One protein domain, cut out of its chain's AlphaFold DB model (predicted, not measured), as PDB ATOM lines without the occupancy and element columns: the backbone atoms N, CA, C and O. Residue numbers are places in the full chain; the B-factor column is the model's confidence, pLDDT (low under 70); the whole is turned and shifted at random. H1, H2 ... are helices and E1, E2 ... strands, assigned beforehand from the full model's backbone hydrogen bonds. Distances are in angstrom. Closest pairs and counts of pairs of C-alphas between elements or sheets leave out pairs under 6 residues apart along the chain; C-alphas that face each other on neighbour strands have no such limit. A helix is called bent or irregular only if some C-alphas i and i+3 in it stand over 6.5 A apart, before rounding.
ATOM      1  N   LYS A   2      46.799  27.473  14.256       71.56
ATOM      2  CA  LYS A   2      46.270  27.934  12.947       71.56
ATOM      3  C   LYS A   2      45.435  26.894  12.173       71.56
ATOM      4  O   LYS A   2      44.388  27.245  11.646       71.56
ATOM      5  N   SER A   3      45.836  25.622  12.154       76.50
ATOM      6  CA  SER A   3      45.120  24.579  11.394       76.50
ATOM      7  C   SER A   3      43.725  24.260  11.949       76.50
ATOM      8  O   SER A   3      42.809  23.969  11.190       76.50
ATOM      9  N   TYR A   4      43.545  24.369  13.270       83.69
ATOM     10  CA  TYR A   4      42.250  24.155  13.925       83.69
ATOM     11  C   TYR A   4      41.246  25.251  13.564       83.69
ATOM     12  O   TYR A   4      40.103  24.957  13.235       83.69
ATOM     13  N   LEU A   5      41.699  26.508  13.555       88.69
ATOM     14  CA  LEU A   5      40.881  27.647  13.144       88.69
ATOM     15  C   LEU A   5      40.371  27.475  11.703       88.69
ATOM     16  O   LEU A   5      39.196  27.704  11.434       88.69
ATOM     17  N   ILE A   6      41.238  27.020  10.793       88.81
ATOM     18  CA  ILE A   6      40.884  26.796   9.384       88.81
ATOM     19  C   ILE A   6      39.831  25.688   9.251       88.81
ATOM     20  O   ILE A   6      38.856  25.872   8.530       88.81
ATOM     21  N   MET A   7      39.980  24.569   9.972       88.44
ATOM     22  CA  MET A   7      38.980  23.492   9.947       88.44
ATOM     23  C   MET A   7      37.618  23.943  10.481       88.44
ATOM     24  O   MET A   7      36.597  23.612   9.886       88.44
ATOM     25  N   VAL A   8      37.590  24.720  11.568       90.50
ATOM     26  CA  VAL A   8      36.331  25.232  12.130       90.50
ATOM     27  C   VAL A   8      35.644  26.181  11.147       90.50
ATOM     28  O   VAL A   8      34.446  26.054  10.908       90.50
ATOM     29  N   LEU A   9      36.396  27.091  10.520       90.50
ATOM     30  CA  LEU A   9      35.849  27.996   9.506       90.50
ATOM     31  C   LEU A   9      35.316  27.237   8.284       90.50
ATOM     32  O   LEU A   9      34.235  27.557   7.794       90.50
ATOM     33  N   ALA A  10      36.033  26.208   7.825       89.44
ATOM     34  CA  ALA A  10      35.584  25.363   6.724       89.44
ATOM     35  C   ALA A  10      34.285  24.618   7.068       89.44
ATOM     36  O   ALA A  10      33.366  24.588   6.254       89.44
ATOM     37  N   ALA A  11      34.170  24.075   8.284       87.19
ATOM     38  CA  ALA A  11      32.948  23.420   8.742       87.19
ATOM     39  C   ALA A  11      31.757  24.392   8.763       87.19
ATOM     40  O   ALA A  11      30.700  24.068   8.225       87.19
ATOM     41  N   ILE A  12      31.935  25.605   9.299       88.94
ATOM     42  CA  ILE A  12      30.888  26.641   9.303       88.94
ATOM     43  C   ILE A  12      30.466  26.979   7.868       88.94
ATOM     44  O   ILE A  12      29.273  27.008   7.571       88.94
ATOM     45  N   ALA A  13      31.428  27.180   6.965       87.75
ATOM     46  CA  ALA A  13      31.144  27.486   5.568       87.75
ATOM     47  C   ALA A  13      30.342  26.368   4.880       87.75
ATOM     48  O   ALA A  13      29.369  26.657   4.190       87.75
ATOM     49  N   ILE A  14      30.692  25.098   5.103       88.25
ATOM     50  CA  ILE A  14      29.972  23.949   4.526       88.25
ATOM     51  C   ILE A  14      28.525  23.898   5.030       88.25
ATOM     52  O   ILE A  14      27.600  23.694   4.238       88.25
ATOM     53  N   VAL A  15      28.301  24.121   6.326       85.19
ATOM     54  CA  VAL A  15      26.946  24.139   6.897       85.19
ATOM     55  C   VAL A  15      26.128  25.306   6.317       85.19
ATOM     56  O   VAL A  15      24.969  25.123   5.951       85.19
ATOM     57  N   PHE A  16      26.731  26.483   6.131       83.44
ATOM     58  CA  PHE A  16      26.060  27.619   5.483       83.44
ATOM     59  C   PHE A  16      25.721  27.358   4.011       83.44
ATOM     60  O   PHE A  16      24.605  27.635   3.575       83.44
ATOM     61  N   VAL A  17      26.657  26.804   3.238       84.38
ATOM     62  CA  VAL A  17      26.442  26.524   1.811       84.38
ATOM     63  C   VAL A  17      25.386  25.437   1.623       84.38
ATOM     64  O   VAL A  17      24.491  25.592   0.795       84.38
ATOM     65  N   SER A  18      25.431  24.367   2.420       82.25
ATOM     66  CA  SER A  18      24.413  23.310   2.363       82.25
ATOM     67  C   SER A  18      23.014  23.831   2.708       82.25
ATOM     68  O   SER A  18      22.061  23.491   2.009       82.25
ATOM     69  N   GLY A  19      22.888  24.729   3.689       76.62
ATOM     70  CA  GLY A  19      21.609  25.363   4.023       76.62
ATOM     71  C   GLY A  19      21.036  26.273   2.928       76.62
ATOM     72  O   GLY A  19      19.816  26.370   2.775       76.62
ATOM     73  N   LEU A  20      21.901  26.913   2.128       79.94
ATOM     74  CA  LEU A  20      21.498  27.713   0.958       79.94
ATOM     75  C   LEU A  20      21.030  26.844  -0.209       79.94
ATOM     76  O   LEU A  20      20.116  27.237  -0.926       79.94
ATOM     77  N   ILE A  21      21.633  25.669  -0.393       81.50
ATOM     78  CA  ILE A  21      21.239  24.726  -1.448       81.50
ATOM     79  C   ILE A  21      19.934  24.012  -1.070       81.50
ATOM     80  O   ILE A  21      19.069  23.813  -1.918       81.50
ATOM     81  N   ALA A  22      19.774  23.645   0.205       75.38
ATOM     82  CA  ALA A  22      18.612  22.902   0.681       75.38
ATOM     83  C   ALA A  22      17.340  23.758   0.784       75.38
ATOM     84  O   ALA A  22      16.249  23.244   0.558       75.38
ATOM     85  N   GLY A  23      17.461  25.052   1.108       74.69
ATOM     86  CA  GLY A  23      16.311  25.945   1.299       74.69
ATOM     87  C   GLY A  23      15.336  25.968   0.111       74.69
ATOM     88  O   GLY A  23      14.174  25.613   0.297       74.69
ATOM     89  N   PRO A  24      15.790  26.302  -1.111       76.62
ATOM     90  CA  PRO A  24      14.935  26.383  -2.297       76.62
ATOM     91  C   PRO A  24      14.330  25.049  -2.763       76.62
ATOM     92  O   PRO A  24      13.423  25.063  -3.590       76.62
ATOM     93  N   LEU A  25      14.830  23.904  -2.280       79.31
ATOM     94  CA  LEU A  25      14.284  22.578  -2.612       79.31
ATOM     95  C   LEU A  25      13.001  22.259  -1.837       79.31
ATOM     96  O   LEU A  25      12.294  21.313  -2.179       79.31
ATOM     97  N   ILE A  26      12.703  23.025  -0.789       79.94
ATOM     98  CA  ILE A  26      11.480  22.857  -0.016       79.94
ATOM     99  C   ILE A  26      10.328  23.499  -0.801       79.94
ATOM    100  O   ILE A  26      10.406  24.696  -1.097       79.94
ATOM    101  N   PRO A  27       9.265  22.741  -1.131       82.25
ATOM    102  CA  PRO A  27       8.139  23.281  -1.876       82.25
ATOM    103  C   PRO A  27       7.477  24.434  -1.106       82.25
ATOM    104  O   PRO A  27       7.466  24.422   0.129       82.25
ATOM    105  N   PRO A  28       6.942  25.441  -1.816       85.19
ATOM    106  CA  PRO A  28       6.203  26.515  -1.177       85.19
ATOM    107  C   PRO A  28       4.937  25.968  -0.515       85.19
ATOM    108  O   PRO A  28       4.234  25.130  -1.078       85.19
ATOM    109  N   GLU A  29       4.641  26.469   0.677       88.81
ATOM    110  CA  GLU A  29       3.412  26.166   1.405       88.81
ATOM    111  C   GLU A  29       2.430  27.328   1.233       88.81
ATOM    112  O   GLU A  29       2.809  28.494   1.377       88.81
ATOM    113  N   ILE A  30       1.173  27.015   0.920       89.81
ATOM    114  CA  ILE A  30       0.102  28.002   0.758       89.81
ATOM    115  C   ILE A  30      -0.882  27.847   1.912       89.81
ATOM    116  O   ILE A  30      -1.386  26.755   2.162       89.81
ATOM    117  N   PHE A  31      -1.179  28.954   2.583       89.44
ATOM    118  CA  PHE A  31      -2.158  29.029   3.664       89.44
ATOM    119  C   PHE A  31      -3.203  30.083   3.321       89.44
ATOM    120  O   PHE A  31      -2.826  31.213   3.030       89.44
ATOM    121  N   CYS A  32      -4.490  29.755   3.391       87.81
ATOM    122  CA  CYS A  32      -5.581  30.715   3.224       87.81
ATOM    123  C   CYS A  32      -6.474  30.719   4.466       87.81
ATOM    124  O   CYS A  32      -6.659  29.690   5.112       87.81
ATOM    125  N   THR A  33      -7.016  31.881   4.819       89.31
ATOM    126  CA  THR A  33      -8.128  31.957   5.774       89.31
ATOM    127  C   THR A  33      -9.362  31.336   5.135       89.31
ATOM    128  O   THR A  33      -9.615  31.629   3.979       89.31
ATOM    129  N   GLU A  34     -10.160  30.557   5.856       81.50
ATOM    130  CA  GLU A  34     -11.463  30.103   5.352       81.50
ATOM    131  C   GLU A  34     -12.552  31.065   5.835       81.50
ATOM    132  O   GLU A  34     -13.025  30.979   6.969       81.50
ATOM    133  N   MET A  35     -12.910  32.039   4.999       78.31
ATOM    134  CA  MET A  35     -14.034  32.943   5.227       78.31
ATOM    135  C   MET A  35     -15.190  32.564   4.299       78.31
ATOM    136  O   MET A  35     -14.995  32.258   3.125       78.31
ATOM    137  N   ALA A  36     -16.411  32.581   4.834       73.19
ATOM    138  CA  ALA A  36     -17.607  32.414   4.022       73.19
ATOM    139  C   ALA A  36     -17.862  33.710   3.244       73.19
ATOM    140  O   ALA A  36     -18.113  34.755   3.849       73.19
ATOM    141  N   CYS A  37     -17.809  33.638   1.916       79.00
ATOM    142  CA  CYS A  37     -18.141  34.751   1.035       79.00
ATOM    143  C   CYS A  37     -19.404  34.435   0.254       79.00
ATOM    144  O   CYS A  37     -19.618  33.301  -0.170       79.00
ATOM    145  N   PHE A  38     -20.238  35.453   0.081       80.56
ATOM    146  CA  PHE A  38     -21.505  35.336  -0.620       80.56
ATOM    147  C   PHE A  38     -21.401  36.051  -1.960       80.56
ATOM    148  O   PHE A  38     -21.012  37.220  -2.010       80.56
ATOM    149  N   CYS A  39     -21.761  35.349  -3.031       83.38
ATOM    150  CA  CYS A  39     -21.925  35.961  -4.338       83.38
ATOM    151  C   CYS A  39     -23.218  36.790  -4.357       83.38
ATOM    152  O   CYS A  39     -24.268  36.284  -3.952       83.38
ATOM    153  N   PRO A  40     -23.181  38.049  -4.819       80.75
ATOM    154  CA  PRO A  40     -24.399  38.805  -5.049       80.75
ATOM    155  C   PRO A  40     -25.206  38.151  -6.180       80.75
ATOM    156  O   PRO A  40     -24.659  37.778  -7.214       80.75
ATOM    157  N   GLU A  41     -26.526  38.055  -6.007       75.44
ATOM    158  CA  GLU A  41     -27.447  37.513  -7.027       75.44
ATOM    159  C   GLU A  41     -27.557  38.403  -8.278       75.44
ATOM    160  O   GLU A  41     -28.171  38.022  -9.271       75.44
ATOM    161  N   LYS A  42     -27.008  39.624  -8.237       70.94
ATOM    162  CA  LYS A  42     -27.074  40.586  -9.337       70.94
ATOM    163  C   LYS A  42     -25.690  41.106  -9.680       70.94
ATOM    164  O   LYS A  42     -25.065  41.769  -8.858       70.94
ATOM    165  N   GLY A  43     -25.306  40.900 -10.936       64.31
ATOM    166  CA  GLY A  43     -24.063  41.402 -11.507       64.31
ATOM    167  C   GLY A  43     -22.935  40.377 -11.484       64.31
ATOM    168  O   GLY A  43     -22.936  39.431 -10.702       64.31
ATOM    169  N   THR A  44     -21.969  40.588 -12.370       72.88
ATOM    170  CA  THR A  44     -20.699  39.863 -12.391       72.88
ATOM    171  C   THR A  44     -19.671  40.688 -11.634       72.88
ATOM    172  O   THR A  44     -19.244  41.740 -12.118       72.88
ATOM    173  N   GLU A  45     -19.280  40.231 -10.450       79.94
ATOM    174  CA  GLU A  45     -18.293  40.918  -9.619       79.94
ATOM    175  C   GLU A  45     -17.161  39.968  -9.219       79.94
ATOM    176  O   GLU A  45     -17.358  38.768  -9.008       79.94
ATOM    177  N   ALA A  46     -15.954  40.529  -9.136       81.88
ATOM    178  CA  ALA A  46     -14.798  39.871  -8.551       81.88
ATOM    179  C   ALA A  46     -14.758  40.212  -7.056       81.88
ATOM    180  O   ALA A  46     -14.656  41.384  -6.690       81.88
ATOM    181  N   LEU A  47     -14.840  39.197  -6.198       85.31
ATOM    182  CA  LEU A  47     -14.871  39.346  -4.745       85.31
ATOM    183  C   LEU A  47     -13.566  38.863  -4.125       85.31
ATOM    184  O   LEU A  47     -13.175  37.708  -4.291       85.31
ATOM    185  N   GLU A  48     -12.919  39.741  -3.363       86.56
ATOM    186  CA  GLU A  48     -11.824  39.351  -2.479       86.56
ATOM    187  C   GLU A  48     -12.398  38.622  -1.268       86.56
ATOM    188  O   GLU A  48     -13.009  39.237  -0.393       86.56
ATOM    189  N   CYS A  49     -12.201  37.309  -1.222       84.38
ATOM    190  CA  CYS A  49     -12.811  36.470  -0.208       84.38
ATOM    191  C   CYS A  49     -11.840  36.152   0.929       84.38
ATOM    192  O   CYS A  49     -11.990  36.608   2.063       84.38
ATOM    193  N   ASN A  50     -10.784  35.412   0.596       88.94
ATOM    194  CA  ASN A  50      -9.848  34.890   1.574       88.94
ATOM    195  C   ASN A  50      -8.513  35.623   1.513       88.94
ATOM    196  O   ASN A  50      -8.048  36.072   0.463       88.94
ATOM    197  N   SER A  51      -7.871  35.743   2.671       90.81
ATOM    198  CA  SER A  51      -6.488  36.202   2.752       90.81
ATOM    199  C   SER A  51      -5.575  34.987   2.713       90.81
ATOM    200  O   SER A  51      -5.692  34.102   3.557       90.81
ATOM    201  N   CYS A  52      -4.672  34.953   1.741       91.44
ATOM    202  CA  CYS A  52      -3.735  33.860   1.538       91.44
ATOM    203  C   CYS A  52      -2.290  34.307   1.784       91.44
ATOM    204  O   CYS A  52      -1.952  35.484   1.670       91.44
ATOM    205  N   TYR A  53      -1.418  33.356   2.096       92.50
ATOM    206  CA  TYR A  53       0.013  33.551   2.261       92.50
ATOM    207  C   TYR A  53       0.756  32.388   1.611       92.50
ATOM    208  O   TYR A  53       0.502  31.230   1.930       92.50
ATOM    209  N   GLU A  54       1.693  32.704   0.726       92.56
ATOM    210  CA  GLU A  54       2.647  31.746   0.178       92.56
ATOM    211  C   GLU A  54       3.956  31.866   0.954       92.56
ATOM    212  O   GLU A  54       4.528  32.954   1.061       92.56
ATOM    213  N   THR A  55       4.440  30.754   1.492       90.88
ATOM    214  CA  THR A  55       5.701  30.679   2.228       90.88
ATOM    215  C   THR A  55       6.678  29.807   1.457       90.88
ATOM    216  O   THR A  55       6.529  28.593   1.399       90.88
ATOM    217  N   SER A  56       7.715  30.421   0.891       89.94
ATOM    218  CA  SER A  56       8.807  29.729   0.196       89.94
ATOM    219  C   SER A  56      10.084  29.799   1.027       89.94
ATOM    220  O   SER A  56      10.472  30.869   1.498       89.94
ATOM    221  N   THR A  57      10.759  28.668   1.236       88.31
ATOM    222  CA  THR A  57      12.009  28.668   2.010       88.31
ATOM    223  C   THR A  57      13.151  29.199   1.145       88.31
ATOM    224  O   THR A  57      13.411  28.696   0.058       88.31
ATOM    225  N   VAL A  58      13.853  30.223   1.630       85.75
ATOM    226  CA  VAL A  58      15.032  30.800   0.960       85.75
ATOM    227  C   VAL A  58      16.306  30.142   1.479       85.75
ATOM    228  O   VAL A  58      17.238  29.887   0.724       85.75
ATOM    229  N   PHE A  59      16.347  29.868   2.780       84.19
ATOM    230  CA  PHE A  59      17.513  29.327   3.461       84.19
ATOM    231  C   PHE A  59      17.076  28.584   4.723       84.19
ATOM    232  O   PHE A  59      16.188  29.047   5.440       84.19
ATOM    233  N   SER A  60      17.701  27.447   5.016       82.50
ATOM    234  CA  SER A  60      17.461  26.715   6.260       82.50
ATOM    235  C   SER A  60      18.768  26.154   6.805       82.50
ATOM    236  O   SER A  60      19.494  25.469   6.092       82.50
ATOM    237  N   ILE A  61      19.077  26.457   8.064       82.38
ATOM    238  CA  ILE A  61      20.270  25.977   8.765       82.38
ATOM    239  C   ILE A  61      19.903  25.608  10.204       82.38
ATOM    240  O   ILE A  61      19.532  26.464  11.006       82.38
ATOM    241  N   GLY A  62      20.007  24.325  10.553       77.81
ATOM    242  CA  GLY A  62      19.616  23.848  11.884       77.81
ATOM    243  C   GLY A  62      18.187  24.275  12.247       77.81
ATOM    244  O   GLY A  62      17.245  23.923  11.545       77.81
ATOM    245  N   PHE A  63      18.043  25.060  13.319       78.19
ATOM    246  CA  PHE A  63      16.756  25.579  13.814       78.19
ATOM    247  C   PHE A  63      16.316  26.903  13.169       78.19
ATOM    248  O   PHE A  63      15.207  27.368  13.419       78.19
ATOM    249  N   PHE A  64      17.173  27.525  12.354       80.81
ATOM    250  CA  PHE A  64      16.859  28.776  11.672       80.81
ATOM    251  C   PHE A  64      16.327  28.500  10.271       80.81
ATOM    252  O   PHE A  64      16.967  27.826   9.458       80.81
ATOM    253  N   ARG A  65      15.175  29.088   9.957       84.50
ATOM    254  CA  ARG A  65      14.587  29.061   8.618       84.50
ATOM    255  C   ARG A  65      14.290  30.484   8.174       84.50
ATOM    256  O   ARG A  65      13.515  31.183   8.814       84.50
ATOM    257  N   ALA A  66      14.895  30.924   7.078       86.12
ATOM    258  CA  ALA A  66      14.499  32.152   6.407       86.12
ATOM    259  C   ALA A  66      13.540  31.791   5.275       86.12
ATOM    260  O   ALA A  66      13.926  31.111   4.320       86.12
ATOM    261  N   SER A  67      12.306  32.270   5.369       89.38
ATOM    262  CA  SER A  67      11.293  32.057   4.342       89.38
ATOM    263  C   SER A  67      10.805  33.384   3.790       89.38
ATOM    264  O   SER A  67      10.603  34.352   4.522       89.38
ATOM    265  N   ARG A  68      10.610  33.439   2.478       89.94
ATOM    266  CA  ARG A  68       9.891  34.517   1.816       89.94
ATOM    267  C   ARG A  68       8.404  34.240   1.980       89.94
ATOM    268  O   ARG A  68       7.909  33.221   1.514       89.94
ATOM    269  N   VAL A  69       7.721  35.162   2.640       91.62
ATOM    270  CA  VAL A  69       6.277  35.138   2.845       91.62
ATOM    271  C   VAL A  69       5.660  36.190   1.938       91.62
ATOM    272  O   VAL A  69       5.972  37.375   2.066       91.62
ATOM    273  N   CYS A  70       4.805  35.762   1.018       92.06
ATOM    274  CA  CYS A  70       4.094  36.620   0.082       92.06
ATOM    275  C   CYS A  70       2.602  36.631   0.430       92.06
ATOM    276  O   CYS A  70       1.970  35.576   0.383       92.06
ATOM    277  N   PRO A  71       2.019  37.789   0.786       93.12
ATOM    278  CA  PRO A  71       0.581  37.880   0.978       93.12
ATOM    279  C   PRO A  71      -0.135  37.821  -0.375       93.12
ATOM    280  O   PRO A  71       0.340  38.350  -1.384       93.12
ATOM    281  N   GLY A  72      -1.303  37.202  -0.382       92.06
ATOM    282  CA  GLY A  72      -2.199  37.104  -1.519       92.06
ATOM    283  C   GLY A  72      -3.651  37.233  -1.086       92.06
ATOM    284  O   GLY A  72      -3.985  37.170   0.100       92.06
ATOM    285  N   LYS A  73      -4.517  37.433  -2.070       90.00
ATOM    286  CA  LYS A  73      -5.966  37.428  -1.893       90.00
ATOM    287  C   LYS A  73      -6.562  36.403  -2.835       90.00
ATOM    288  O   LYS A  73      -6.181  36.351  -4.004       90.00
ATOM    289  N   GLU A  74      -7.463  35.584  -2.319       88.81
ATOM    290  CA  GLU A  74      -8.310  34.759  -3.163       88.81
ATOM    291  C   GLU A  74      -9.421  35.631  -3.734       88.81
ATOM    292  O   GLU A  74     -10.156  36.288  -2.993       88.81
ATOM    293  N   ILE A  75      -9.504  35.645  -5.057       88.62
ATOM    294  CA  ILE A  75     -10.510  36.361  -5.821       88.62
ATOM    295  C   ILE A  75     -11.458  35.323  -6.402       88.62
ATOM    296  O   ILE A  75     -11.048  34.464  -7.190       88.62
ATOM    297  N   LEU A  76     -12.721  35.419  -6.003       87.81
ATOM    298  CA  LEU A  76     -13.811  34.622  -6.538       87.81
ATOM    299  C   LEU A  76     -14.543  35.439  -7.596       87.81
ATOM    300  O   LEU A  76     -14.841  36.614  -7.390       87.81
ATOM    301  N   PHE A  77     -14.828  34.814  -8.728       86.69
ATOM    302  CA  PHE A  77     -15.658  35.386  -9.776       86.69
ATOM    303  C   PHE A  77     -17.060  34.820  -9.643       86.69
ATOM    304  O   PHE A  77     -17.254  33.603  -9.705       86.69
ATOM    305  N   CYS A  78     -18.021  35.714  -9.458       85.88
ATOM    306  CA  CYS A  78     -19.420  35.358  -9.317       85.88
ATOM    307  C   CYS A  78     -20.195  35.677 -10.595       85.88
ATOM    308  O   CYS A  78     -19.927  36.689 -11.247       85.88
ATOM    309  N   ASP A  79     -21.176  34.836 -10.908       84.88
ATOM    310  CA  ASP A  79     -22.192  35.095 -11.924       84.88
ATOM    311  C   ASP A  79     -23.561  34.655 -11.389       84.88
ATOM    312  O   ASP A  79     -23.710  33.526 -10.930       84.88
ATOM    313  N   GLU A  80     -24.530  35.573 -11.375       83.69
ATOM    314  CA  GLU A  80     -25.914  35.342 -10.917       83.69
ATOM    315  C   GLU A  80     -26.048  34.551  -9.591       83.69
ATOM    316  O   GLU A  80     -26.912  33.688  -9.440       83.69
ATOM    317  N   GLY A  81     -25.210  34.860  -8.596       76.94
ATOM    318  CA  GLY A  81     -25.244  34.213  -7.278       76.94
ATOM    319  C   GLY A  81     -24.445  32.909  -7.156       76.94
ATOM    320  O   GLY A  81     -24.402  32.351  -6.061       76.94
ATOM    321  N   ASP A  82     -23.769  32.458  -8.219       80.69
ATOM    322  CA  ASP A  82     -22.920  31.261  -8.207       80.69
ATOM    323  C   ASP A  82     -21.434  31.586  -8.442       80.69
ATOM    324  O   ASP A  82     -21.082  32.567  -9.104       80.69
ATOM    325  N   ILE A  83     -20.544  30.757  -7.891       81.44
ATOM    326  CA  ILE A  83     -19.092  30.895  -8.051       81.44
ATOM    327  C   ILE A  83     -18.682  30.191  -9.342       81.44
ATOM    328  O   ILE A  83     -18.740  28.968  -9.451       81.44
ATOM    329  N   THR A  84     -18.188  30.956 -10.311       83.12
ATOM    330  CA  THR A  84     -17.781  30.420 -11.618       83.12
ATOM    331  C   THR A  84     -16.293  30.090 -11.685       83.12
ATOM    332  O   THR A  84     -15.896  29.143 -12.366       83.12
ATOM    333  N   ALA A  85     -15.452  30.847 -10.976       81.12
ATOM    334  CA  ALA A  85     -14.009  30.629 -10.929       81.12
ATOM    335  C   ALA A  85     -13.380  31.208  -9.653       81.12
ATOM    336  O   ALA A  85     -13.861  32.192  -9.100       81.12
ATOM    337  N   GLY A  86     -12.254  30.626  -9.231       82.25
ATOM    338  CA  GLY A  86     -11.415  31.138  -8.148       82.25
ATOM    339  C   GLY A  86      -9.961  31.250  -8.596       82.25
ATOM    340  O   GLY A  86      -9.441  30.368  -9.281       82.25
ATOM    341  N   THR A  87      -9.297  32.342  -8.232       88.12
ATOM    342  CA  THR A  87      -7.861  32.532  -8.463       88.12
ATOM    343  C   THR A  87      -7.207  33.205  -7.266       88.12
ATOM    344  O   THR A  87      -7.846  33.975  -6.555       88.12
ATOM    345  N   ILE A  88      -5.917  32.955  -7.045       88.06
ATOM    346  CA  ILE A  88      -5.152  33.642  -6.001       88.06
ATOM    347  C   ILE A  88      -4.280  34.706  -6.655       88.06
ATOM    348  O   ILE A  88      -3.397  34.409  -7.464       88.06
ATOM    349  N   GLN A  89      -4.495  35.959  -6.266       90.75
ATOM    350  CA  GLN A  89      -3.669  37.076  -6.690       90.75
ATOM    351  C   GLN A  89      -2.607  37.380  -5.632       90.75
ATOM    352  O   GLN A  89      -2.893  37.886  -4.546       90.75
ATOM    353  N   TRP A  90      -1.351  37.080  -5.965       90.75
ATOM    354  CA  TRP A  90      -0.200  37.326  -5.096       90.75
ATOM    355  C   TRP A  90       0.287  38.770  -5.190       90.75
ATOM    356  O   TRP A  90       0.597  39.271  -6.275       90.75
ATOM    357  N   SER A  91       0.463  39.422  -4.042       90.19
ATOM    358  CA  SER A  91       1.055  40.754  -3.973       90.19
ATOM    359  C   SER A  91       2.576  40.651  -3.870       90.19
ATOM    360  O   SER A  91       3.169  40.725  -2.791       90.19
ATOM    361  N   LYS A  92       3.233  40.459  -5.023       81.25
ATOM    362  CA  LYS A  92       4.695  40.271  -5.098       81.25
ATOM    363  C   LYS A  92       5.493  41.440  -4.504       81.25
ATOM    364  O   LYS A  92       6.584  41.228  -3.984       81.25
ATOM    365  N   SER A  93       4.955  42.660  -4.562       85.94
ATOM    366  CA  SER A  93       5.570  43.862  -3.981       85.94
ATOM    367  C   SER A  93       5.555  43.877  -2.449       85.94
ATOM    368  O   SER A  93       6.346  44.595  -1.848       85.94
ATOM    369  N   LEU A  94       4.689  43.077  -1.819       87.00
ATOM    370  CA  LEU A  94       4.555  42.967  -0.366       87.00
ATOM    371  C   LEU A  94       5.227  41.709   0.205       87.00
ATOM    372  O   LEU A  94       5.087  41.424   1.395       87.00
ATOM    373  N   CYS A  95       5.953  40.944  -0.616       89.44
ATOM    374  CA  CYS A  95       6.708  39.794  -0.133       89.44
ATOM    375  C   CYS A  95       7.811  40.237   0.836       89.44
ATOM    376  O   CYS A  95       8.632  41.095   0.512       89.44
ATOM    377  N   ALA A  96       7.883  39.592   1.998       89.38
ATOM    378  CA  ALA A  96       8.894  39.863   3.012       89.38
ATOM    379  C   ALA A  96       9.654  38.587   3.375       89.38
ATOM    380  O   ALA A  96       9.077  37.502   3.441       89.38
ATOM    381  N   ILE A  97      10.954  38.710   3.642       88.50
ATOM    382  CA  ILE A  97      11.739  37.610   4.207       88.50
ATOM    383  C   ILE A  97      11.535  37.626   5.719       88.50
ATOM    384  O   ILE A  97      11.819  38.627   6.376       88.50
ATOM    385  N   ARG A  98      11.045  36.516   6.266       86.31
ATOM    386  CA  ARG A  98      10.895  36.307   7.704       86.31
ATOM    387  C   ARG A  98      11.829  35.205   8.175       86.31
ATOM    388  O   ARG A  98      11.962  34.167   7.527       86.31
ATOM    389  N   LEU A  99      12.475  35.463   9.305       84.69
ATOM    390  CA  LEU A  99      13.260  34.481  10.035       84.69
ATOM    391  C   LEU A  99      12.342  33.792  11.038       84.69
ATOM    392  O   LEU A  99      11.747  34.448  11.891       84.69
ATOM    393  N   PHE A 100      12.243  32.479  10.917       80.88
ATOM    394  CA  PHE A 100      11.572  31.606  11.859       80.88
ATOM    395  C   PHE A 100      12.634  30.870  12.679       80.88
ATOM    396  O   PHE A 100      13.630  30.387  12.126       80.88
ATOM    397  N   TRP A 101      12.414  30.808  13.990       78.19
ATOM    398  CA  TRP A 101      13.103  29.894  14.895       78.19
ATOM    399  C   TRP A 101      12.078  28.850  15.359       78.19
ATOM    400  O   TRP A 101      10.915  29.202  15.570       78.19
ATOM    401  N   PHE A 102      12.496  27.592  15.482       60.25
ATOM    402  CA  PHE A 102      11.697  26.518  16.087       60.25
ATOM    403  C   PHE A 102      12.112  26.286  17.539       60.25
ATOM    404  O   PHE A 102      13.320  26.450  17.828       60.25
TER     405      PHE A 102
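AT A GLANCE: This is residues 2 to 102 of the 102 residues of an uncharacterized protein of Candidatus Woesearchaeota archaeon (UniProt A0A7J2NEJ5). Two long antiparallel strands, E2 and E3, make a narrow, twisted ribbon, with short E1 along the outer edge of E2 and E4 and E5 one after the other along the outer edge of E3. One end of helix H1 packs beside E2, and its residues 2 to 14 stick out as an arm that lengthens the rod. The printed part has 101 residues with one named helix, H1, followed along the chain by five named strands, E1 to E5; the sheet is branched, with E3 having three neighbours, E2, E4 and E5, and its neighbour pairs are antiparallel; the class is mixed, helices and strands. The whole is extended, with a radius of gyration of the C-alphas of 21.1 A and spans of 78 by 20 by 19 A.

HOW THE PARTS SIT: E2, residues 45 to 61, and E3, residues 64 to 79, form an antiparallel hairpin at 164 degrees, with N 54 and O 70 at 2.9 A. E2 bends by 50 degrees at residue 49. On the other side of E2 from E3 lies E1, residues 29 to 32, an edge strand antiparallel to E2, with N 31 and O 53 at 2.9 A. The pairing of E3 is staggered: on the side away from E2, E4, residues 82 to 90, lies beside residues 72 to 79, with N 75 and O 87 at 2.8 A, and E5, residues 96 to 101, lies beside residues 64 to 69, with N 67 and O 98 at 2.9 A. Both are antiparallel to E3, and E4 and E5 are apart. E4 bends by 52 degrees at residue 85. E1 to E4 is a meander, each strand the antiparallel neighbour of the one before. H1, residues 2 to 25, is on the sheet, only just at the sheet's level, with a height over the sheet of 3.8 A; the closest C-alphas of H1 and E2 are those of Gly 23 and Phe 59, 4.2 A apart. H1 and E3 are near each other, with 7 pairs of C-alphas within 10 A. In H1, 18 of 20 O i to N i+4 pairs are within hydrogen-bond range.

IN THESE COORDINATES: H1 begins at C-alpha 2, (46.270, 27.934, 12.947), and is 36.0 A long; it is only just irregular, with C-alphas 21 and 24 at 6.6 A. E2 is 45.3 A long, starting at C-alpha 45, (-18.293, 40.918, -9.619), E3 46.1 A and E4 23.7 A. E5 ends at C-alpha 101, (13.103, 29.894, 14.895).

THE WHOLE: The C-alphas farthest apart, those of Lys 2 and Lys 42, are 77.7 A apart. Without residues 2 to 14, which stand free, the body spans 59 by 20 by 19 A. The printed part has no cut. The link E1 to E2, residues 33 to 44, is long; the others are tight. The mean pLDDT of the printed part is 84.2, with residues 43 and 102 under 70.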